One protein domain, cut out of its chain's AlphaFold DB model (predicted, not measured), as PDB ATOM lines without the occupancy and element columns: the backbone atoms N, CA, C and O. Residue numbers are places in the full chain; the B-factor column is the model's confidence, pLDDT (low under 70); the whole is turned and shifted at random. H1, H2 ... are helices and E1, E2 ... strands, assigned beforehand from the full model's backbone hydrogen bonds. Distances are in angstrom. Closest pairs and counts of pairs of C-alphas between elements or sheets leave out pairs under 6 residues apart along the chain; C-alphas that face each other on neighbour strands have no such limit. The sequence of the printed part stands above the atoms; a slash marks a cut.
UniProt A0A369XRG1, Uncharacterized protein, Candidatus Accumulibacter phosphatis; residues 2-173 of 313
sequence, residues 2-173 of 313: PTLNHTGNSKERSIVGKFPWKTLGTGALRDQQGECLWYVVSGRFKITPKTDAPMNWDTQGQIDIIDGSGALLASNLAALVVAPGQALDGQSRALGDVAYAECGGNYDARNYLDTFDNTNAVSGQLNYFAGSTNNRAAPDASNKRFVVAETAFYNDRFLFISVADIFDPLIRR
ATOM      1  N   PRO A   2      11.131 -30.142 -30.354       31.95
ATOM      2  CA  PRO A   2      11.764 -30.949 -31.383       31.95
ATOM      3  C   PRO A   2      12.807 -31.818 -30.681       31.95
ATOM      4  O   PRO A   2      13.559 -31.352 -29.826       31.95
ATOM      5  N   THR A   3      12.792 -33.100 -30.991       39.25
ATOM      6  CA  THR A   3      13.786 -34.088 -30.601       39.25
ATOM      7  C   THR A   3      15.160 -33.653 -31.107       39.25
ATOM      8  O   THR A   3      15.581 -34.061 -32.187       39.25
ATOM      9  N   LEU A   4      15.878 -32.806 -30.368       42.66
ATOM     10  CA  LEU A   4      17.291 -32.567 -30.647       42.66
ATOM     11  C   LEU A   4      18.061 -33.772 -30.124       42.66
ATOM     12  O   LEU A   4      18.604 -33.797 -29.022       42.66
ATOM     13  N   ASN A   5      18.021 -34.818 -30.944       46.06
ATOM     14  CA  ASN A   5      18.889 -35.967 -30.858       46.06
ATOM     15  C   ASN A   5      20.305 -35.450 -31.138       46.06
ATOM     16  O   ASN A   5      20.734 -35.366 -32.284       46.06
ATOM     17  N   HIS A   6      20.987 -34.961 -30.101       56.22
ATOM     18  CA  HIS A   6      22.379 -34.553 -30.225       56.22
ATOM     19  C   HIS A   6      23.192 -35.776 -30.665       56.22
ATOM     20  O   HIS A   6      22.996 -36.871 -30.131       56.22
ATOM     21  N   THR A   7      24.080 -35.602 -31.643       58.03
ATOM     22  CA  THR A   7      24.932 -36.670 -32.172       58.03
ATOM     23  C   THR A   7      25.616 -37.418 -31.025       58.03
ATOM     24  O   THR A   7      26.336 -36.813 -30.229       58.03
ATOM     25  N   GLY A   8      25.350 -38.724 -30.917       63.59
ATOM     26  CA  GLY A   8      25.864 -39.596 -29.853       63.59
ATOM     27  C   GLY A   8      24.852 -39.994 -28.769       63.59
ATOM     28  O   GLY A   8      25.138 -40.923 -28.014       63.59
ATOM     29  N   ASN A   9      23.666 -39.371 -28.699       79.62
ATOM     30  CA  ASN A   9      22.598 -39.813 -27.796       79.62
ATOM     31  C   ASN A   9      21.956 -41.121 -28.298       79.62
ATOM     32  O   ASN A   9      21.320 -41.150 -29.349       79.62
ATOM     33  N   SER A  10      22.089 -42.200 -27.529       86.12
ATOM     34  CA  SER A  10      21.453 -43.497 -27.803       86.12
ATOM     35  C   SER A  10      20.951 -44.151 -26.514       86.12
ATOM     36  O   SER A  10      21.148 -43.614 -25.416       86.12
ATOM     37  N   LYS A  11      20.288 -45.311 -26.636       90.75
ATOM     38  CA  LYS A  11      19.892 -46.126 -25.478       90.75
ATOM     39  C   LYS A  11      21.125 -46.451 -24.636       90.75
ATOM     40  O   LYS A  11      22.220 -46.580 -25.182       90.75
ATOM     41  N   GLU A  12      20.934 -46.496 -23.320       90.50
ATOM     42  CA  GLU A  12      21.954 -46.870 -22.328       90.50
ATOM     43  C   GLU A  12      23.229 -46.012 -22.287       90.50
ATOM     44  O   GLU A  12      24.142 -46.317 -21.534       90.50
ATOM     45  N   ARG A  13      23.301 -44.897 -23.021       93.25
ATOM     46  CA  ARG A  13      24.412 -43.941 -22.900       93.25
ATOM     47  C   ARG A  13      24.064 -42.817 -21.940       93.25
ATOM     48  O   ARG A  13      23.061 -42.134 -22.150       93.25
ATOM     49  N   SER A  14      24.882 -42.589 -20.921       95.62
ATOM     50  CA  SER A  14      24.697 -41.458 -20.004       95.62
ATOM     51  C   SER A  14      24.817 -40.115 -20.731       95.62
ATOM     52  O   SER A  14      25.555 -39.991 -21.710       95.62
ATOM     53  N   ILE A  15      24.071 -39.113 -20.266       95.19
ATOM     54  CA  ILE A  15      24.035 -37.768 -20.858       95.19
ATOM     55  C   ILE A  15      24.294 -36.727 -19.776       95.19
ATOM     56  O   ILE A  15      23.750 -36.838 -18.682       95.19
ATOM     57  N   VAL A  16      25.070 -35.699 -20.108       95.69
ATOM     58  CA  VAL A  16      25.252 -34.495 -19.293       95.69
ATOM     59  C   VAL A  16      24.674 -33.275 -20.010       95.69
ATOM     60  O   VAL A  16      24.727 -33.149 -21.236       95.69
ATOM     61  N   GLY A  17      24.043 -32.374 -19.271       93.69
ATOM     62  CA  GLY A  17      23.457 -31.149 -19.810       93.69
ATOM     63  C   GLY A  17      23.078 -30.168 -18.716       93.69
ATOM     64  O   GLY A  17      23.192 -30.483 -17.541       93.69
ATOM     65  N   LYS A  18      22.594 -28.983 -19.092       92.75
ATOM     66  CA  LYS A  18      22.001 -28.057 -18.120       92.75
ATOM     67  C   LYS A  18      20.808 -28.718 -17.424       92.75
ATOM     68  O   LYS A  18      20.062 -29.476 -18.050       92.75
ATOM     69  N   PHE A  19      20.635 -28.415 -16.143       94.44
ATOM     70  CA  PHE A  19      19.536 -28.920 -15.331       94.44
ATOM     71  C   PHE A  19      18.191 -28.608 -16.010       94.44
ATOM     72  O   PHE A  19      17.986 -27.474 -16.455       94.44
ATOM     73  N   PRO A  20      17.265 -29.579 -16.134       91.31
ATOM     74  CA  PRO A  20      16.063 -29.445 -16.958       91.31
ATOM     75  C   PRO A  20      14.949 -28.650 -16.252       91.31
ATOM     76  O   PRO A  20      13.795 -29.073 -16.197       91.31
ATOM     77  N   TRP A  21      15.274 -27.465 -15.734       91.75
ATOM     78  CA  TRP A  21      14.387 -26.631 -14.921       91.75
ATOM     79  C   TRP A  21      13.057 -26.282 -15.598       91.75
ATOM     80  O   TRP A  21      12.027 -26.237 -14.929       91.75
ATOM     81  N   LYS A  22      13.045 -26.069 -16.926       88.44
ATOM     82  CA  LYS A  22      11.804 -25.811 -17.685       88.44
ATOM     83  C   LYS A  22      10.859 -27.005 -17.624       88.44
ATOM     84  O   LYS A  22       9.660 -26.829 -17.458       88.44
ATOM     85  N   THR A  23      11.406 -28.208 -17.774       88.44
ATOM     86  CA  THR A  23      10.639 -29.455 -17.746       88.44
ATOM     87  C   THR A  23      10.134 -29.760 -16.342       88.44
ATOM     88  O   THR A  23       9.021 -30.249 -16.197       88.44
ATOM     89  N   LEU A  24      10.935 -29.455 -15.319       90.75
ATOM     90  CA  LEU A  24      10.584 -29.706 -13.921       90.75
ATOM     91  C   LEU A  24       9.748 -28.586 -13.284       90.75
ATOM     92  O   LEU A  24       9.253 -28.760 -12.177       90.75
ATOM     93  N   GLY A  25       9.596 -27.436 -13.949       93.25
ATOM     94  CA  GLY A  25       8.832 -26.301 -13.425       93.25
ATOM     95  C   GLY A  25       9.449 -25.657 -12.177       93.25
ATOM     96  O   GLY A  25       8.759 -24.955 -11.450       93.25
ATOM     97  N   THR A  26      10.741 -25.882 -11.922       93.69
ATOM     98  CA  THR A  26      11.437 -25.416 -10.706       93.69
ATOM     99  C   THR A  26      11.862 -23.951 -10.763       93.69
ATOM    100  O   THR A  26      12.312 -23.406  -9.762       93.69
ATOM    101  N   GLY A  27      11.805 -23.335 -11.948       92.06
ATOM    102  CA  GLY A  27      12.601 -22.145 -12.246       92.06
ATOM    103  C   GLY A  27      14.096 -22.473 -12.371       92.06
ATOM    104  O   GLY A  27      14.550 -23.555 -11.985       92.06
ATOM    105  N   ALA A  28      14.860 -21.560 -12.974       92.50
ATOM    106  CA  ALA A  28      16.296 -21.732 -13.175       92.50
ATOM    107  C   ALA A  28      17.031 -21.801 -11.829       92.50
ATOM    108  O   ALA A  28      17.066 -20.830 -11.077       92.50
ATOM    109  N   LEU A  29      17.622 -22.959 -11.536       94.25
ATOM    110  CA  LEU A  29      18.433 -23.161 -10.339       94.25
ATOM    111  C   LEU A  29      19.887 -22.802 -10.638       94.25
ATOM    112  O   LEU A  29      20.430 -23.216 -11.668       94.25
ATOM    113  N   ARG A  30      20.501 -22.049  -9.725       95.06
ATOM    114  CA  ARG A  30      21.867 -21.540  -9.842       95.06
ATOM    115  C   ARG A  30      22.690 -21.895  -8.613       95.06
ATOM    116  O   ARG A  30      22.136 -22.045  -7.524       95.06
ATOM    117  N   ASP A  31      23.993 -22.025  -8.797       94.94
ATOM    118  CA  ASP A  31      24.943 -22.147  -7.697       94.94
ATOM    119  C   ASP A  31      25.272 -20.784  -7.057       94.94
ATOM    120  O   ASP A  31      24.685 -19.748  -7.383       94.94
ATOM    121  N   GLN A  32      26.224 -20.778  -6.121       93.12
ATOM    122  CA  GLN A  32      26.652 -19.570  -5.408       93.12
ATOM    123  C   GLN A  32      27.361 -18.547  -6.309       93.12
ATOM    124  O   GLN A  32      27.492 -17.387  -5.924       93.12
ATOM    125  N   GLN A  33      27.811 -18.956  -7.495       91.88
ATOM    126  CA  GLN A  33      28.462 -18.110  -8.492       91.88
ATOM    127  C   GLN A  33      27.453 -17.567  -9.519       91.88
ATOM    128  O   GLN A  33      27.825 -16.791 -10.397       91.88
ATOM    129  N   GLY A  34      26.170 -17.927  -9.391       91.00
ATOM    130  CA  GLY A  34      25.105 -17.522 -10.307       91.00
ATOM    131  C   GLY A  34      24.999 -18.406 -11.551       91.00
ATOM    132  O   GLY A  34      24.208 -18.108 -12.452       91.00
ATOM    133  N   GLU A  35      25.745 -19.507 -11.605       92.31
ATOM    134  CA  GLU A  35      25.801 -20.397 -12.757       92.31
ATOM    135  C   GLU A  35      24.694 -21.435 -12.697       92.31
ATOM    136  O   GLU A  35      24.416 -22.023 -11.652       92.31
ATOM    137  N   CYS A  36      24.040 -21.678 -13.835       94.19
ATOM    138  CA  CYS A  36      22.983 -22.680 -13.879       94.19
ATOM    139  C   CYS A  36      23.541 -24.081 -13.659       94.19
ATOM    140  O   CYS A  36      24.512 -24.480 -14.315       94.19
ATOM    141  N   LEU A  37      22.841 -24.841 -12.815       96.81
ATOM    142  CA  LEU A  37      23.200 -26.215 -12.492       96.81
ATOM    143  C   LEU A  37      23.244 -27.093 -13.747       96.81
ATOM    144  O   LEU A  37      22.505 -26.892 -14.719       96.81
ATOM    145  N   TRP A  38      24.091 -28.108 -13.691       97.38
ATOM    146  CA  TRP A  38      24.161 -29.194 -14.653       97.38
ATOM    147  C   TRP A  38      23.529 -30.459 -14.080       97.38
ATOM    148  O   TRP A  38      23.304 -30.599 -12.880       97.38
ATOM    149  N   TYR A  39      23.193 -31.377 -14.970       97.19
ATOM    150  CA  TYR A  39      22.542 -32.634 -14.673       97.19
ATOM    151  C   TYR A  39      23.172 -33.731 -15.517       97.19
ATOM    152  O   TYR A  39      23.198 -33.641 -16.749       97.19
ATOM    153  N   VAL A  40      23.678 -34.759 -14.845       97.81
ATOM    154  CA  VAL A  40      24.152 -35.995 -15.461       97.81
ATOM    155  C   VAL A  40      23.103 -37.058 -15.192       97.81
ATOM    156  O   VAL A  40      22.700 -37.242 -14.051       97.81
ATOM    157  N   VAL A  41      22.666 -37.777 -16.218       96.94
ATOM    158  CA  VAL A  41      21.696 -38.865 -16.082       96.94
ATOM    159  C   VAL A  41      22.266 -40.150 -16.651       96.94
ATOM    160  O   VAL A  41      22.784 -40.169 -17.771       96.94
ATOM    161  N   SER A  42      22.155 -41.226 -15.874       96.88
ATOM    162  CA  SER A  42      22.473 -42.579 -16.312       96.88
ATOM    163  C   SER A  42      21.615 -42.941 -17.518       96.88
ATOM    164  O   SER A  42      20.405 -42.714 -17.519       96.88
ATOM    165  N   GLY A  43      22.219 -43.535 -18.543       94.81
ATOM    166  CA  GLY A  43      21.530 -43.956 -19.759       94.81
ATOM    167  C   GLY A  43      20.331 -44.877 -19.510       94.81
ATOM    168  O   GLY A  43      19.334 -44.782 -20.228       94.81
ATOM    169  N   ARG A  44      20.403 -45.709 -18.463       94.06
ATOM    170  CA  ARG A  44      19.319 -46.596 -17.997       94.06
ATOM    171  C   ARG A  44      18.147 -45.859 -17.334       94.06
ATOM    172  O   ARG A  44      17.065 -46.419 -17.228       94.06
ATOM    173  N   PHE A  45      18.344 -44.603 -16.934       94.38
ATOM    174  CA  PHE A  45      17.352 -43.752 -16.261       94.38
ATOM    175  C   PHE A  45      16.850 -42.608 -17.158       94.38
ATOM    176  O   PHE A  45      16.132 -41.713 -16.709       94.38
ATOM    177  N   LYS A  46      17.211 -42.613 -18.447       90.25
ATOM    178  CA  LYS A  46      16.718 -41.635 -19.424       90.25
ATOM    179  C   LYS A  46      15.354 -42.028 -19.973       90.25
ATOM    180  O   LYS A  46      15.057 -43.200 -20.182       90.25
ATOM    181  N   ILE A  47      14.583 -41.010 -20.346       85.50
ATOM    182  CA  ILE A  47      13.307 -41.181 -21.052       85.50
ATOM    183  C   ILE A  47      13.445 -41.128 -22.583       85.50
ATOM    184  O   ILE A  47      12.606 -41.692 -23.280       85.50
ATOM    185  N   THR A  48      14.503 -40.495 -23.118       84.25
ATOM    186  CA  THR A  48      14.666 -40.294 -24.570       84.25
ATOM    187  C   THR A  48      16.130 -40.414 -25.038       84.25
ATOM    188  O   THR A  48      16.936 -39.520 -24.758       84.25
ATOM    189  N   PRO A  49      16.480 -41.456 -25.817       88.25
ATOM    190  CA  PRO A  49      15.706 -42.687 -25.995       88.25
ATOM    191  C   PRO A  49      15.694 -43.508 -24.695       88.25
ATOM    192  O   PRO A  49      16.719 -43.608 -24.015       88.25
ATOM    193  N   LYS A  50      14.536 -44.084 -24.356       87.38
ATOM    194  CA  LYS A  50      14.380 -44.999 -23.218       87.38
ATOM    195  C   LYS A  50      15.129 -46.307 -23.492       87.38
ATOM    196  O   LYS A  50      15.141 -46.772 -24.634       87.38
ATOM    197  N   THR A  51      15.754 -46.880 -22.464       88.06
ATOM    198  CA  THR A  51      16.291 -48.246 -22.554       88.06
ATOM    199  C   THR A  51      15.157 -49.267 -22.712       88.06
ATOM    200  O   THR A  51      14.035 -49.020 -22.267       88.06
ATOM    201  N   ASP A  52      15.454 -50.396 -23.353       86.62
ATOM    202  CA  ASP A  52      14.533 -51.538 -23.428       86.62
ATOM    203  C   ASP A  52      14.581 -52.384 -22.148       86.62
ATOM    204  O   ASP A  52      13.663 -53.157 -21.881       86.62
ATOM    205  N   ALA A  53      15.637 -52.221 -21.344       84.81
ATOM    206  CA  ALA A  53      15.771 -52.908 -20.073       84.81
ATOM    207  C   ALA A  53      14.657 -52.477 -19.091       84.81
ATOM    208  O   ALA A  53      14.380 -51.277 -18.960       84.81
ATOM    209  N   PRO A  54      14.035 -53.427 -18.369       87.56
ATOM    210  CA  PRO A  54      13.122 -53.139 -17.269       87.56
ATOM    211  C   PRO A  54      13.713 -52.165 -16.239       87.56
ATOM    212  O   PRO A  54      14.904 -52.225 -15.919       87.56
ATOM    213  N   MET A  55      12.867 -51.286 -15.694       91.25
ATOM    214  CA  MET A  55      13.257 -50.329 -14.656       91.25
ATOM    215  C   MET A  55      12.512 -50.602 -13.347       91.25
ATOM    216  O   MET A  55      11.299 -50.428 -13.275       91.25
ATOM    217  N   ASN A  56      13.244 -50.963 -12.299       94.62
ATOM    218  CA  ASN A  56      12.730 -51.193 -10.951       94.62
ATOM    219  C   ASN A  56      13.785 -50.795  -9.903       94.62
ATOM    220  O   ASN A  56      14.824 -50.219 -10.233       94.62
ATOM    221  N   TRP A  57      13.523 -51.094  -8.629       95.12
ATOM    222  CA  TRP A  57      14.412 -50.727  -7.521       95.12
ATOM    223  C   TRP A  57      15.804 -51.383  -7.568       95.12
ATOM    224  O   TRP A  57      16.696 -50.947  -6.844       95.12
ATOM    225  N   ASP A  58      16.006 -52.406  -8.402       93.56
ATOM    226  CA  ASP A  58      17.274 -53.119  -8.565       93.56
ATOM    227  C   ASP A  58      18.047 -52.652  -9.808       93.56
ATOM    228  O   ASP A  58      19.200 -53.055  -9.999       93.56
ATOM    229  N   THR A  59      17.461 -51.795 -10.655       93.31
ATOM    230  CA  THR A  59      18.136 -51.229 -11.830       93.31
ATOM    231  C   THR A  59      19.394 -50.480 -11.406       93.31
ATOM    232  O   THR A  59      19.321 -49.489 -10.690       93.31
ATOM    233  N   GLN A  60      20.559 -50.925 -11.875       92.94
ATOM    234  CA  GLN A  60      21.834 -50.280 -11.562       92.94
ATOM    235  C   GLN A  60      22.049 -49.051 -12.449       92.94
ATOM    236  O   GLN A  60      21.914 -49.134 -13.674       92.94
ATOM    237  N   GLY A  61      22.418 -47.919 -11.848       95.25
ATOM    238  CA  GLY A  61      22.875 -46.741 -12.579       95.25
ATOM    239  C   GLY A  61      24.212 -46.958 -13.294       95.25
ATOM    240  O   GLY A  61      24.772 -48.048 -13.272       95.25
ATOM    241  N   GLN A  62      24.703 -45.915 -13.961       96.44
ATOM    242  CA  GLN A  62      25.919 -45.959 -14.794       96.44
ATOM    243  C   GLN A  62      26.896 -44.835 -14.429       96.44
ATOM    244  O   GLN A  62      27.716 -44.427 -15.252       96.44
ATOM    245  N   ILE A  63      26.760 -44.271 -13.230       98.38
ATOM    246  CA  ILE A  63      27.571 -43.153 -12.759       98.38
ATOM    247  C   ILE A  63      28.250 -43.561 -11.457       98.38
ATOM    248  O   ILE A  63      27.585 -43.904 -10.482       98.38
ATOM    249  N   ASP A  64      29.569 -43.481 -11.463       98.44
ATOM    250  CA  ASP A  64      30.435 -43.722 -10.321       98.44
ATOM    251  C   ASP A  64      31.134 -42.412  -9.945       98.44
ATOM    252  O   ASP A  64      31.376 -41.555 -10.798       98.44
ATOM    253  N   ILE A  65      31.476 -42.262  -8.672       98.38
ATOM    254  CA  ILE A  65      32.158 -41.090  -8.133       98.38
ATOM    255  C   ILE A  65      33.459 -41.527  -7.478       98.38
ATOM    256  O   ILE A  65      33.444 -42.430  -6.643       98.38
ATOM    257  N   ILE A  66      34.565 -40.879  -7.834       98.31
ATOM    258  CA  ILE A  66      35.870 -41.051  -7.195       98.31
ATOM    259  C   ILE A  66      36.321 -39.752  -6.525       98.31
ATOM    260  O   ILE A  66      35.929 -38.667  -6.950       98.31
ATOM    261  N   ASP A  67      37.138 -39.854  -5.484       97.25
ATOM    262  CA  ASP A  67      37.790 -38.696  -4.874       97.25
ATOM    263  C   ASP A  67      39.080 -38.294  -5.612       97.25
ATOM    264  O   ASP A  67      39.515 -38.953  -6.562       97.25
ATOM    265  N   GLY A  68      39.729 -37.221  -5.148       95.88
ATOM    266  CA  GLY A  68      41.008 -36.738  -5.683       95.88
ATOM    267  C   GLY A  68      42.182 -37.726  -5.588       95.88
ATOM    268  O   GLY A  68      43.181 -37.539  -6.278       95.88
ATOM    269  N   SER A  69      42.080 -38.785  -4.775       96.06
ATOM    270  CA  SER A  69      43.064 -39.878  -4.714       96.06
ATOM    271  C   SER A  69      42.757 -41.017  -5.694       96.06
ATOM    272  O   SER A  69      43.589 -41.900  -5.902       96.06
ATOM    273  N   GLY A  70      41.574 -40.996  -6.315       96.19
ATOM    274  CA  GLY A  70      41.061 -42.060  -7.171       96.19
ATOM    275  C   GLY A  70      40.249 -43.125  -6.432       96.19
ATOM    276  O   GLY A  70      39.833 -44.104  -7.057       96.19
ATOM    277  N   ALA A  71      40.005 -42.961  -5.129       97.81
ATOM    278  CA  ALA A  71      39.206 -43.901  -4.355       97.81
ATOM    279  C   ALA A  71      37.714 -43.738  -4.678       97.81
ATOM    280  O   ALA A  71      37.212 -42.627  -4.823       97.81
ATOM    281  N   LEU A  72      36.993 -44.857  -4.796       97.81
ATOM    282  CA  LEU A  72      35.561 -44.865  -5.087       97.81
ATOM    283  C   LEU A  72      34.757 -44.374  -3.874       97.81
ATOM    284  O   LEU A  72      34.827 -44.968  -2.802       97.81
ATOM    285  N   LEU A  73      33.957 -43.328  -4.072       97.69
ATOM    286  CA  LEU A  73      33.051 -42.758  -3.073       97.69
ATOM    287  C   LEU A  73      31.616 -43.276  -3.220       97.69
ATOM    288  O   LEU A  73      30.923 -43.488  -2.229       97.69
ATOM    289  N   ALA A  74      31.157 -43.459  -4.459       97.56
ATOM    290  CA  ALA A  74      29.825 -43.964  -4.770       97.56
ATOM    291  C   ALA A  74      29.824 -44.665  -6.131       97.56
ATOM    292  O   ALA A  74      30.631 -44.344  -7.001       97.56
ATOM    293  N   SER A  75      28.898 -45.597  -6.337       96.81
ATOM    294  CA  SER A  75      28.773 -46.335  -7.595       96.81
ATOM    295  C   SER A  75      27.328 -46.529  -8.013       96.81
ATOM    296  O   SER A  75      26.429 -46.540  -7.171       96.81
ATOM    297  N   ASN A  76      27.120 -46.766  -9.308       96.06
ATOM    298  CA  ASN A  76      25.820 -47.102  -9.894       96.06
ATOM    299  C   ASN A  76      24.721 -46.065  -9.592       96.06
ATOM    300  O   ASN A  76      23.545 -46.412  -9.443       96.06
ATOM    301  N   LEU A  77      25.083 -44.782  -9.526       98.12
ATOM    302  CA  LEU A  77      24.143 -43.684  -9.320       98.12
ATOM    303  C   LEU A  77      23.238 -43.495 -10.545       98.12
ATOM    304  O   LEU A  77      23.647 -43.678 -11.700       98.12
ATOM    305  N   ALA A  78      21.992 -43.104 -10.284       97.69
ATOM    306  CA  ALA A  78      21.000 -42.831 -11.315       97.69
ATOM    307  C   ALA A  78      21.261 -41.482 -11.997       97.69
ATOM    308  O   ALA A  78      21.081 -41.357 -13.212       97.69
ATOM    309  N   ALA A  79      21.702 -40.485 -11.229       98.19
ATOM    310  CA  ALA A  79      21.995 -39.151 -11.730       98.19
ATOM    311  C   ALA A  79      22.922 -38.350 -10.798       98.19
ATOM    312  O   ALA A  79      23.146 -38.723  -9.646       98.19
ATOM    313  N   LEU A  80      23.415 -37.222 -11.309       98.38
ATOM    314  CA  LEU A  80      24.096 -36.167 -10.558       98.38
ATOM    315  C   LEU A  80      23.432 -34.828 -10.859       98.38
ATOM    316  O   LEU A  80      23.130 -34.539 -12.019       98.38
ATOM    317  N   VAL A  81      23.285 -33.982  -9.845       98.12
ATOM    318  CA  VAL A  81      23.134 -32.535 -10.043       98.12
ATOM    319  C   VAL A  81      24.479 -31.897  -9.729       98.12
ATOM    320  O   VAL A  81      25.059 -32.181  -8.685       98.12
ATOM    321  N   VAL A  82      24.975 -31.065 -10.637       98.25
ATOM    322  CA  VAL A  82      26.317 -30.482 -10.552       98.25
ATOM    323  C   VAL A  82      26.213 -28.966 -10.464       98.25
ATOM    324  O   VAL A  82      25.578 -28.331 -11.310       98.25
ATOM    325  N   ALA A  83      26.834 -28.392  -9.443       97.75
ATOM    326  CA  ALA A  83      27.111 -26.970  -9.344       97.75
ATOM    327  C   ALA A  83      28.521 -26.723  -9.908       97.75
ATOM    328  O   ALA A  83      29.470 -27.209  -9.296       97.75
ATOM    329  N   PRO A  84      28.655 -26.034 -11.058       96.00
ATOM    330  CA  PRO A  84      29.918 -25.913 -11.792       96.00
ATOM    331  C   PRO A  84      30.926 -24.914 -11.193       96.00
ATOM    332  O   PRO A  84      31.975 -24.656 -11.780       96.00
ATOM    333  N   GLY A  85      30.563 -24.223 -10.109       94.75
ATOM    334  CA  GLY A  85      31.480 -23.339  -9.403       94.75
ATOM    335  C   GLY A  85      31.992 -22.169 -10.250       94.75
ATOM    336  O   GLY A  85      31.374 -21.724 -11.226       94.75
ATOM    337  N   GLN A  86      33.151 -21.638  -9.858       93.94
ATOM    338  CA  GLN A  86      33.837 -20.592 -10.623       93.94
ATOM    339  C   GLN A  86      34.446 -21.179 -11.899       93.94
ATOM    340  O   GLN A  86      34.903 -22.317 -11.900       93.94
ATOM    341  N   ALA A  87      34.497 -20.393 -12.977       94.00
ATOM    342  CA  ALA A  87      35.167 -20.823 -14.200       94.00
ATOM    343  C   ALA A  87      36.658 -21.082 -13.939       94.00
ATOM    344  O   ALA A  87      37.351 -20.219 -13.398       94.00
ATOM    345  N   LEU A  88      37.129 -22.262 -14.337       94.56
ATOM    346  CA  LEU A  88      38.548 -22.609 -14.318       94.56
ATOM    347  C   LEU A  88      39.280 -21.931 -15.483       94.56
ATOM    348  O   LEU A  88      38.670 -21.586 -16.501       94.56
ATOM    349  N   ASP A  89      40.599 -21.780 -15.368       92.00
ATOM    350  CA  ASP A  89      41.420 -21.183 -16.424       92.00
ATOM    351  C   ASP A  89      41.227 -21.910 -17.763       92.00
ATOM    352  O   ASP A  89      41.355 -23.128 -17.861       92.00
ATOM    353  N   GLY A  90      40.909 -21.146 -18.812       89.69
ATOM    354  CA  GLY A  90      40.649 -21.662 -20.160       89.69
ATOM    355  C   GLY A  90      39.190 -22.035 -20.444       89.69
ATOM    356  O   GLY A  90      38.832 -22.205 -21.612       89.69
ATOM    357  N   GLN A  91      38.321 -22.085 -19.431       93.38
ATOM    358  CA  GLN A  91      36.886 -22.229 -19.656       93.38
ATOM    359  C   GLN A  91      36.276 -20.921 -20.173       93.38
ATOM    360  O   GLN A  91      36.461 -19.849 -19.598       93.38
ATOM    361  N   SER A  92      35.481 -21.010 -21.242       90.19
ATOM    362  CA  SER A  92      34.707 -19.877 -21.755       90.19
ATOM    363  C   SER A  92      33.219 -20.154 -21.629       90.19
ATOM    364  O   SER A  92      32.678 -21.004 -22.329       90.19
ATOM    365  N   ARG A  93      32.533 -19.401 -20.766       89.75
ATOM    366  CA  ARG A  93      31.083 -19.530 -20.514       89.75
ATOM    367  C   ARG A  93      30.249 -18.508 -21.291       89.75
ATOM    368  O   ARG A  93      29.107 -18.227 -20.935       89.75
ATOM    369  N   ALA A  94      30.821 -17.940 -22.355       82.56
ATOM    370  CA  ALA A  94      30.171 -16.912 -23.156       82.56
ATOM    371  C   ALA A  94      28.796 -17.379 -23.668       82.56
ATOM    372  O   ALA A  94      28.630 -18.518 -24.122       82.56
ATOM    373  N   LEU A  95      27.814 -16.474 -23.600       76.31
ATOM    374  CA  LEU A  95      26.472 -16.696 -24.127       76.31
ATOM    375  C   LEU A  95      26.557 -16.976 -25.629       76.31
ATOM    376  O   LEU A  95      26.984 -16.122 -26.399       76.31
ATOM    377  N   GLY A  96      26.133 -18.174 -26.037       70.88
ATOM    378  CA  GLY A  96      26.092 -18.545 -27.450       70.88
ATOM    379  C   GLY A  96      24.995 -17.812 -28.227       70.88
ATOM    380  O   GLY A  96      25.139 -17.605 -29.425       70.88
ATOM    381  N   ASP A  97      23.913 -17.415 -27.546       72.94
ATOM    382  CA  ASP A  97      22.807 -16.638 -28.108       72.94
ATOM    383  C   ASP A  97      22.043 -15.921 -26.976       72.94
ATOM    384  O   ASP A  97      21.669 -16.521 -25.960       72.94
ATOM    385  N   VAL A  98      21.836 -14.615 -27.159       72.62
ATOM    386  CA  VAL A  98      21.173 -13.708 -26.210       72.62
ATOM    387  C   VAL A  98      19.709 -14.074 -25.953       72.62
ATOM    388  O   VAL A  98      19.188 -13.777 -24.879       72.62
ATOM    389  N   ALA A  99      19.051 -14.779 -26.881       72.00
ATOM    390  CA  ALA A  99      17.684 -15.269 -26.713       72.00
ATOM    391  C   ALA A  99      17.555 -16.340 -25.610       72.00
ATOM    392  O   ALA A  99      16.452 -16.610 -25.131       72.00
ATOM    393  N   TYR A 100      18.670 -16.937 -25.170       72.94
ATOM    394  CA  TYR A 100      18.692 -17.965 -24.127       72.94
ATOM    395  C   TYR A 100      19.295 -17.475 -22.805       72.94
ATOM    396  O   TYR A 100      19.815 -18.292 -22.061       72.94
ATOM    397  N   ALA A 101      19.208 -16.186 -22.469       74.06
ATOM    398  CA  ALA A 101      19.915 -15.581 -21.330       74.06
ATOM    399  C   ALA A 101      19.733 -16.267 -19.953       74.06
ATOM    400  O   ALA A 101      20.672 -16.280 -19.163       74.06
ATOM    401  N   GLU A 102      18.574 -16.869 -19.655       82.38
ATOM    402  CA  GLU A 102      18.282 -17.395 -18.307       82.38
ATOM    403  C   GLU A 102      19.202 -18.563 -17.901       82.38
ATOM    404  O   GLU A 102      19.742 -18.574 -16.809       82.38
ATOM    405  N   CYS A 103      19.457 -19.525 -18.784       84.88
ATOM    406  CA  CYS A 103      20.473 -20.570 -18.570       84.88
ATOM    407  C   CYS A 103      21.183 -20.872 -19.886       84.88
ATOM    408  O   CYS A 103      21.277 -22.022 -20.322       84.88
ATOM    409  N   GLY A 104      21.586 -19.795 -20.549       72.12
ATOM    410  CA  GLY A 104      22.279 -19.816 -21.826       72.12
ATOM    411  C   GLY A 104      23.762 -20.072 -21.656       72.12
ATOM    412  O   GLY A 104      24.251 -20.375 -20.570       72.12
ATOM    413  N   GLY A 105      24.476 -19.968 -22.768       82.19
ATOM    414  CA  GLY A 105      25.889 -20.307 -22.848       82.19
ATOM    415  C   GLY A 105      26.189 -21.063 -24.128       82.19
ATOM    416  O   GLY A 105      25.300 -21.300 -24.952       82.19
ATOM    417  N   ASN A 106      27.435 -21.482 -24.282       84.44
ATOM    418  CA  ASN A 106      27.742 -22.589 -25.169       84.44
ATOM    419  C   ASN A 106      27.470 -23.877 -24.380       84.44
ATOM    420  O   ASN A 106      27.914 -24.037 -23.255       84.44
ATOM    421  N   TYR A 107      26.671 -24.799 -24.903       88.81
ATOM    422  CA  TYR A 107      26.274 -25.997 -24.152       88.81
ATOM    423  C   TYR A 107      27.422 -27.019 -24.002       88.81
ATOM    424  O   TYR A 107      27.140 -28.183 -23.732       88.81
ATOM    425  N   ASP A 108      28.683 -26.628 -24.219       92.69
ATOM    426  CA  ASP A 108      29.851 -27.501 -24.101       92.69
ATOM    427  C   ASP A 108      30.174 -27.755 -22.627       92.69
ATOM    428  O   ASP A 108      30.560 -26.839 -21.905       92.69
ATOM    429  N   ALA A 109      30.013 -29.001 -22.174       94.88
ATOM    430  CA  ALA A 109      30.218 -29.376 -20.775       94.88
ATOM    431  C   ALA A 109      31.638 -29.053 -20.277       94.88
ATOM    432  O   ALA A 109      31.802 -28.682 -19.119       94.88
ATOM    433  N   ARG A 110      32.642 -29.093 -21.165       95.06
ATOM    434  CA  ARG A 110      34.045 -28.763 -20.850       95.06
ATOM    435  C   ARG A 110      34.255 -27.331 -20.370       95.06
ATOM    436  O   ARG A 110      35.207 -27.056 -19.653       95.06
ATOM    437  N   ASN A 111      33.385 -26.414 -20.785       95.06
ATOM    438  CA  ASN A 111      33.475 -25.005 -20.408       95.06
ATOM    439  C   ASN A 111      32.860 -24.710 -19.034       95.06
ATOM    440  O   ASN A 111      32.849 -23.558 -18.604       95.06
ATOM    441  N   TYR A 112      32.305 -25.718 -18.364       95.94
ATOM    442  CA  TYR A 112      31.639 -25.538 -17.080       95.94
ATOM    443  C   TYR A 112      32.135 -26.523 -16.038       95.94
ATOM    444  O   TYR A 112      32.404 -26.086 -14.934       95.94
ATOM    445  N   LEU A 113      32.242 -27.803 -16.386       96.56
ATOM    446  CA  LEU A 113      32.601 -28.860 -15.446       96.56
ATOM    447  C   LEU A 113      34.118 -28.977 -15.298       96.56
ATOM    448  O   LEU A 113      34.861 -28.614 -16.216       96.56
ATOM    449  N   ASP A 114      34.550 -29.491 -14.151       95.06
ATOM    450  CA  ASP A 114      35.949 -29.594 -13.744       95.06
ATOM    451  C   ASP A 114      36.850 -30.230 -14.800       95.06
ATOM    452  O   ASP A 114      36.427 -31.115 -15.550       95.06
ATOM    453  N   THR A 115      38.103 -29.761 -14.789       89.50
ATOM    454  CA  THR A 115      39.157 -29.879 -15.807       89.50
ATOM    455  C   THR A 115      38.739 -30.401 -17.186       89.50
ATOM    456  O   THR A 115      38.375 -31.557 -17.391       89.50
ATOM    457  N   PHE A 116      38.927 -29.560 -18.202       88.50
ATOM    458  CA  PHE A 116      38.857 -29.993 -19.598       88.50
ATOM    459  C   PHE A 116      40.187 -30.550 -20.129       88.50
ATOM    460  O   PHE A 116      40.233 -31.060 -21.250       88.50
ATOM    461  N   ASP A 117      41.269 -30.417 -19.357       90.31
ATOM    462  CA  ASP A 117      42.616 -30.829 -19.735       90.31
ATOM    463  C   ASP A 117      42.955 -32.192 -19.115       90.31
ATOM    464  O   ASP A 117      42.931 -32.369 -17.891       90.31
ATOM    465  N   ASN A 118      43.303 -33.154 -19.975       91.44
ATOM    466  CA  ASN A 118      43.709 -34.501 -19.583       91.44
ATOM    467  C   ASN A 118      44.932 -34.514 -18.655       91.44
ATOM    468  O   ASN A 118      45.110 -35.481 -17.917       91.44
ATOM    469  N   THR A 119      45.786 -33.489 -18.691       94.38
ATOM    470  CA  THR A 119      46.972 -33.404 -17.823       94.38
ATOM    471  C   THR A 119      46.613 -33.266 -16.344       94.38
ATOM    472  O   THR A 119      47.388 -33.704 -15.496       94.38
ATOM    473  N   ASN A 120      45.420 -32.751 -16.039       95.25
ATOM    474  CA  ASN A 120      44.911 -32.610 -14.674       95.25
ATOM    475  C   ASN A 120      43.906 -33.713 -14.302       95.25
ATOM    476  O   ASN A 120      43.275 -33.633 -13.253       95.25
ATOM    477  N   ALA A 121      43.730 -34.733 -15.149       95.62
ATOM    478  CA  ALA A 121      42.783 -35.812 -14.898       95.62
ATOM    479  C   ALA A 121      43.180 -36.640 -13.666       95.62
ATOM    480  O   ALA A 121      44.285 -37.182 -13.589       95.62
ATOM    481  N   VAL A 122      42.243 -36.852 -12.744       96.56
ATOM    482  CA  VAL A 122      42.432 -37.775 -11.618       96.56
ATOM    483  C   VAL A 122      42.100 -39.192 -12.069       96.56
ATOM    484  O   VAL A 122      40.992 -39.474 -12.522       96.56
ATOM    485  N   SER A 123      43.067 -40.109 -11.962       95.00
ATOM    486  CA  SER A 123      42.919 -41.500 -12.432       95.00
ATOM    487  C   SER A 123      42.445 -41.604 -13.895       95.00
ATOM    488  O   SER A 123      41.680 -42.500 -14.266       95.00
ATOM    489  N   GLY A 124      42.867 -40.647 -14.730       94.56
ATOM    490  CA  GLY A 124      42.462 -40.550 -16.134       94.56
ATOM    491  C   GLY A 124      40.991 -40.173 -16.354       94.56
ATOM    492  O   GLY A 124      40.490 -40.385 -17.455       94.56
ATOM    493  N   GLN A 125      40.289 -39.663 -15.334       95.06
ATOM    494  CA  GLN A 125      38.879 -39.270 -15.410       95.06
ATOM    495  C   GLN A 125      38.708 -37.745 -15.418       95.06
ATOM    496  O   GLN A 125      39.439 -37.015 -14.749       95.06
ATOM    497  N   LEU A 126      37.696 -37.287 -16.158       94.81
ATOM    498  CA  LEU A 126      37.255 -35.894 -16.274       94.81
ATOM    499  C   LEU A 126      35.743 -35.833 -16.047       94.81
ATOM    500  O   LEU A 126      35.048 -36.829 -16.258       94.81
ATOM    501  N   ASN A 127      35.213 -34.656 -15.719       96.56
ATOM    502  CA  ASN A 127      33.799 -34.494 -15.366       96.56
ATOM    503  C   ASN A 127      32.881 -34.222 -16.570       96.56
ATOM    504  O   ASN A 127      31.812 -33.636 -16.429       96.56
ATOM    505  N   TYR A 128      33.246 -34.678 -17.769       95.06
ATOM    506  CA  TYR A 128      32.430 -34.554 -18.981       95.06
ATOM    507  C   TYR A 128      32.609 -35.762 -19.914       95.06
ATOM    508  O   TYR A 128      33.487 -36.601 -19.718       95.06
ATOM    509  N   PHE A 129      31.798 -35.854 -20.976       94.00
ATOM    510  CA  PHE A 129      31.904 -36.946 -21.949       94.00
ATOM    511  C   PHE A 129      32.571 -36.506 -23.254       94.00
ATOM    512  O   PHE A 129      31.960 -35.826 -24.072       94.00
ATOM    513  N   ALA A 130      33.822 -36.907 -23.475       89.50
ATOM    514  CA  ALA A 130      34.555 -36.559 -24.690       89.50
ATOM    515  C   ALA A 130      33.972 -37.213 -25.960       89.50
ATOM    516  O   ALA A 130      33.432 -38.318 -25.927       89.50
ATOM    517  N   GLY A 131      34.140 -36.544 -27.107       86.12
ATOM    518  CA  GLY A 131      33.912 -37.132 -28.437       86.12
ATOM    519  C   GLY A 131      32.500 -36.975 -29.010       86.12
ATOM    520  O   GLY A 131      32.273 -37.334 -30.163       86.12
ATOM    521  N   SER A 132      31.557 -36.399 -28.258       89.81
ATOM    522  CA  SER A 132      30.232 -36.028 -28.771       89.81
ATOM    523  C   SER A 132      30.126 -34.524 -29.036       89.81
ATOM    524  O   SER A 132      30.913 -33.726 -28.524       89.81
ATOM    525  N   THR A 133      29.076 -34.098 -29.748       89.38
ATOM    526  CA  THR A 133      28.725 -32.670 -29.829       89.38
ATOM    527  C   THR A 133      28.593 -32.090 -28.424       89.38
ATOM    528  O   THR A 133      27.876 -32.654 -27.591       89.38
ATOM    529  N   ASN A 134      29.290 -30.978 -28.174       91.12
ATOM    530  CA  ASN A 134      29.330 -30.278 -26.888       91.12
ATOM    531  C   ASN A 134      29.774 -31.147 -25.693       91.12
ATOM    532  O   ASN A 134      29.592 -30.758 -24.545       91.12
ATOM    533  N   ASN A 135      30.347 -32.324 -25.947       93.75
ATOM    534  CA  ASN A 135      30.883 -33.219 -24.924       93.75
ATOM    535  C   ASN A 135      29.848 -33.669 -23.874       93.75
ATOM    536  O   ASN A 135      30.089 -33.695 -22.666       93.75
ATOM    537  N   ARG A 136      28.648 -33.985 -24.371       93.44
ATOM    538  CA  ARG A 136      27.436 -34.243 -23.587       93.44
ATOM    539  C   ARG A 136      26.964 -35.688 -23.570       93.44
ATOM    540  O   ARG A 136      26.077 -35.998 -22.777       93.44
ATOM    541  N   ALA A 137      27.494 -36.563 -24.418       94.19
ATOM    542  CA  ALA A 137      27.058 -37.951 -24.504       94.19
ATOM    543  C   ALA A 137      28.209 -38.917 -24.256       94.19
ATOM    544  O   ALA A 137      29.251 -38.820 -24.900       94.19
ATOM    545  N   ALA A 138      27.988 -39.857 -23.337       94.69
ATOM    546  CA  ALA A 138      28.936 -40.912 -23.025       94.69
ATOM    547  C   ALA A 138      29.326 -41.695 -24.296       94.69
ATOM    548  O   ALA A 138      28.459 -41.955 -25.136       94.69
ATOM    549  N   PRO A 139      30.597 -42.108 -24.444       92.12
ATOM    550  CA  PRO A 139      31.058 -42.830 -25.635       92.12
ATOM    551  C   PRO A 139      30.422 -44.224 -25.784       92.12
ATOM    552  O   PRO A 139      30.255 -44.715 -26.901       92.12
ATOM    553  N   ASP A 140      30.021 -44.842 -24.672       93.12
ATOM    554  CA  ASP A 140      29.457 -46.190 -24.602       93.12
ATOM    555  C   ASP A 140      28.511 -46.347 -23.388       93.12
ATOM    556  O   ASP A 140      28.251 -45.384 -22.658       93.12
ATOM    557  N   ALA A 141      27.984 -47.561 -23.196       92.50
ATOM    558  CA  ALA A 141      27.037 -47.918 -22.137       92.50
ATOM    559  C   ALA A 141      27.687 -48.431 -20.830       92.50
ATOM    560  O   ALA A 141      26.982 -48.860 -19.918       92.50
ATOM    561  N   SER A 142      29.017 -48.417 -20.706       93.81
ATOM    562  CA  SER A 142      29.678 -48.757 -19.438       93.81
ATOM    563  C   SER A 142      29.486 -47.652 -18.393       93.81
ATOM    564  O   SER A 142      29.103 -46.521 -18.726       93.81
ATOM    565  N   ASN A 143      29.781 -47.956 -17.127       94.88
ATOM    566  CA  ASN A 143      29.803 -46.945 -16.075       94.88
ATOM    567  C   ASN A 143      30.792 -45.819 -16.410       94.88
ATOM    568  O   ASN A 143      31.814 -46.028 -17.070       94.88
ATOM    569  N   LYS A 144      30.469 -44.605 -15.972       96.44
ATOM    570  CA  LYS A 144      31.308 -43.417 -16.136       96.44
ATOM    571  C   LYS A 144      31.663 -42.862 -14.772       96.44
ATOM    572  O   LYS A 144      30.802 -42.804 -13.900       96.44
ATOM    573  N   ARG A 145      32.922 -42.465 -14.605       97.31
ATOM    574  CA  ARG A 145      33.440 -41.935 -13.347       97.31
ATOM    575  C   ARG A 145      33.533 -40.421 -13.413       97.31
ATOM    576  O   ARG A 145      34.062 -39.889 -14.381       97.31
ATOM    577  N   PHE A 146      33.043 -39.773 -12.368       97.94
ATOM    578  CA  PHE A 146      33.237 -38.352 -12.102       97.94
ATOM    579  C   PHE A 146      34.109 -38.202 -10.857       97.94
ATOM    580  O   PHE A 146      34.109 -39.064  -9.977       97.94
ATOM    581  N   VAL A 147      34.869 -37.122 -10.801       98.00
ATOM    582  CA  VAL A 147      35.841 -36.816  -9.758       98.00
ATOM    583  C   VAL A 147      35.272 -35.731  -8.856       98.00
ATOM    584  O   VAL A 147      34.813 -34.701  -9.345       98.00
ATOM    585  N   VAL A 148      35.354 -35.941  -7.546       96.75
ATOM    586  CA  VAL A 148      35.119 -34.906  -6.534       96.75
ATOM    587  C   VAL A 148      36.432 -34.615  -5.837       96.75
ATOM    588  O   VAL A 148      36.994 -35.472  -5.153       96.75
ATOM    589  N   ALA A 149      36.927 -33.401  -6.011       95.81
ATOM    590  CA  ALA A 149      38.131 -32.917  -5.363       95.81
ATOM    591  C   ALA A 149      38.023 -31.403  -5.159       95.81
ATOM    592  O   ALA A 149      37.201 -30.748  -5.790       95.81
ATOM    593  N   GLU A 150      38.865 -30.851  -4.291       94.56
ATOM    594  CA  GLU A 150      38.979 -29.405  -4.096       94.56
ATOM    595  C   GLU A 150      40.423 -28.994  -4.401       94.56
ATOM    596  O   GLU A 150      41.328 -29.161  -3.583       94.56
ATOM    597  N   THR A 151      40.658 -28.524  -5.627       94.12
ATOM    598  CA  THR A 151      41.982 -28.120  -6.127       94.12
ATOM    599  C   THR A 151      41.855 -26.927  -7.080       94.12
ATOM    600  O   THR A 151      40.756 -26.461  -7.363       94.12
ATOM    601  N   ALA A 152      42.967 -26.452  -7.646       92.94
ATOM    602  CA  ALA A 152      42.931 -25.427  -8.694       92.94
ATOM    603  C   ALA A 152      42.232 -25.883  -9.996       92.94
ATOM    604  O   ALA A 152      41.898 -25.040 -10.821       92.94
ATOM    605  N   PHE A 153      42.011 -27.190 -10.181       95.75
ATOM    606  CA  PHE A 153      41.401 -27.777 -11.384       95.75
ATOM    607  C   PHE A 153      40.064 -28.479 -11.115       95.75
ATOM    608  O   PHE A 153      39.447 -28.984 -12.054       95.75
ATOM    609  N   TYR A 154      39.660 -28.528  -9.842       96.69
ATOM    610  CA  TYR A 154      38.429 -29.156  -9.381       96.69
ATOM    611  C   TYR A 154      37.760 -28.271  -8.331       96.69
ATOM    612  O   TYR A 154      38.304 -28.093  -7.237       96.69
ATOM    613  N   ASN A 155      36.614 -27.697  -8.672       95.81
ATOM    614  CA  ASN A 155      35.782 -26.880  -7.800       95.81
ATOM    615  C   ASN A 155      34.273 -27.160  -7.961       95.81
ATOM    616  O   ASN A 155      33.473 -26.505  -7.277       95.81
ATOM    617  N   ASP A 156      33.878 -28.126  -8.800       97.00
ATOM    618  CA  ASP A 156      32.488 -28.555  -8.917       97.00
ATOM    619  C   ASP A 156      31.995 -29.178  -7.607       97.00
ATOM    620  O   ASP A 156      32.704 -29.885  -6.883       97.00
ATOM    621  N   ARG A 157      30.705 -28.986  -7.327       96.69
ATOM    622  CA  ARG A 157      30.009 -29.685  -6.243       96.69
ATOM    623  C   ARG A 157      28.900 -30.556  -6.790       96.69
ATOM    624  O   ARG A 157      28.149 -30.151  -7.675       96.69
ATOM    625  N   PHE A 158      28.742 -31.728  -6.192       97.50
ATOM    626  CA  PHE A 158      27.777 -32.723  -6.636       97.50
ATOM    627  C   PHE A 158      26.728 -33.008  -5.571       97.50
ATOM    628  O   PHE A 158      27.041 -33.209  -4.399       97.50
ATOM    629  N   LEU A 159      25.480 -33.108  -6.014       97.81
ATOM    630  CA  LEU A 159      24.438 -33.846  -5.318       97.81
ATOM    631  C   LEU A 159      24.271 -35.192  -6.023       97.81
ATOM    632  O   LEU A 159      23.989 -35.243  -7.225       97.81
ATOM    633  N   PHE A 160      24.441 -36.278  -5.275       98.31
ATOM    634  CA  PHE A 160      24.270 -37.634  -5.786       98.31
ATOM    635  C   PHE A 160      22.794 -38.019  -5.752       98.31
ATOM    636  O   PHE A 160      22.117 -37.782  -4.755       98.31
ATOM    637  N   ILE A 161      22.304 -38.627  -6.832       98.19
ATOM    638  CA  ILE A 161      20.971 -39.226  -6.878       98.19
ATOM    639  C   ILE A 161      21.155 -40.722  -7.094       98.19
ATOM    640  O   ILE A 161      21.486 -41.190  -8.190       98.19
ATOM    641  N   SER A 162      20.962 -41.479  -6.022       97.50
ATOM    642  CA  SER A 162      20.968 -42.933  -6.042       97.50
ATOM    643  C   SER A 162      19.649 -43.489  -6.586       97.50
ATOM    644  O   SER A 162      18.643 -42.795  -6.736       97.50
ATOM    645  N   VAL A 163      19.639 -44.789  -6.869       95.69
ATOM    646  CA  VAL A 163      18.415 -45.518  -7.232       95.69
ATOM    647  C   VAL A 163      17.427 -45.539  -6.059       95.69
ATOM    648  O   VAL A 163      16.218 -45.434  -6.264       95.69
ATOM    649  N   ALA A 164      17.938 -45.607  -4.825       95.12
ATOM    650  CA  ALA A 164      17.122 -45.566  -3.615       95.12
ATOM    651  C   ALA A 164      16.399 -44.220  -3.464       95.12
ATOM    652  O   ALA A 164      15.212 -44.214  -3.159       95.12
ATOM    653  N   ASP A 165      17.039 -43.096  -3.804       97.38
ATOM    654  CA  ASP A 165      16.398 -41.769  -3.759       97.38
ATOM    655  C   ASP A 165      15.163 -41.675  -4.673       97.38
ATOM    656  O   ASP A 165      14.248 -40.892  -4.417       97.38
ATOM    657  N   ILE A 166      15.104 -42.503  -5.722       96.00
ATOM    658  CA  ILE A 166      13.952 -42.614  -6.624       96.00
ATOM    659  C   ILE A 166      12.922 -43.600  -6.064       96.00
ATOM    660  O   ILE A 166      11.729 -43.292  -5.992       96.00
ATOM    661  N   PHE A 167      13.357 -44.807  -5.695       96.31
ATOM    662  CA  PHE A 167      12.432 -45.895  -5.390       96.31
ATOM    663  C   PHE A 167      11.931 -45.906  -3.946       96.31
ATOM    664  O   PHE A 167      10.829 -46.391  -3.716       96.31
ATOM    665  N   ASP A 168      12.671 -45.374  -2.977       96.31
ATOM    666  CA  ASP A 168      12.241 -45.275  -1.575       96.31
ATOM    667  C   ASP A 168      10.977 -44.432  -1.402       96.31
ATOM    668  O   ASP A 168      10.037 -44.913  -0.761       96.31
ATOM    669  N   PRO A 169      10.878 -43.214  -1.971       97.25
ATOM    670  CA  PRO A 169       9.619 -42.484  -1.946       97.25
ATOM    671  C   PRO A 169       8.559 -43.149  -2.831       97.25
ATOM    672  O   PRO A 169       7.383 -43.125  -2.473       97.25
ATOM    673  N   LEU A 170       8.944 -43.774  -3.953       96.12
ATOM    674  CA  LEU A 170       7.999 -44.418  -4.869       96.12
ATOM    675  C   LEU A 170       7.230 -45.554  -4.190       96.12
ATOM    676  O   LEU A 170       6.004 -45.568  -4.257       96.12
ATOM    677  N   ILE A 171       7.919 -46.463  -3.495       96.31
ATOM    678  CA  ILE A 171       7.270 -47.622  -2.863       96.31
ATOM    679  C   ILE A 171       6.368 -47.245  -1.683       96.31
ATOM    680  O   ILE A 171       5.494 -48.017  -1.302       96.31
ATOM    681  N   ARG A 172       6.564 -46.056  -1.098       97.06
ATOM    682  CA  ARG A 172       5.717 -45.519  -0.021       97.06
ATOM    683  C   ARG A 172       4.384 -44.991  -0.540       97.06
ATOM    684  O   ARG A 172       3.467 -44.768   0.251       97.06
ATOM    685  N   ARG A 173       4.264 -44.751  -1.848       96.06
ATOM    686  CA  ARG A 173       3.017 -44.274  -2.438       96.06
ATOM    687  C   ARG A 173       1.981 -45.392  -2.421       96.06
ATOM    688  O   ARG A 173       2.267 -46.545  -2.736       96.06
TER     689      ARG A 173
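Overview. This is residues 2 to 173 of the 313 residues of an uncharacterized protein of Candidatus Accumulibacter phosphatis (UniProt A0A369XRG1). With little regular structure, two sheets, antiparallel E1 E2 E5 E7 and mixed E4 E3 E6, make a sandwich with crossed strands. The 172 printed residues, under half in named elements, run E1 H1 E2 E3 E4 E5 H2 E6 E7 H3, mixed in class. The whole is compact: radius of gyration of the C-alphas 15.7 A, spans 43 by 41 by 30 A.

Arrangement. In E1, residues 15 to 18, find N 17, 2.9 A from O 39 of antiparallel E2, residues 38 to 41, within hydrogen-bond range. E3, residues 63 to 67, and E4, residues 72 to 77, are a hairpin, N 65 and O 74 2.8 A apart. In H2, residues 98 to 103, 0 of 2 O i to N i+4 and 1 of 3 O i to N i+3 pairs are within range.

Along the chain. Find C-alpha 15 at (24.035, -37.768, -20.858), where E1 begins; H3, residues 163 to 171, ends with C-alpha 171 at (7.270, -47.622, -2.863).

Size, cuts and confidence. The printed part has no cut; its 40-residue link after H2 is long; residues 2 to 8 are under pLDDT 70.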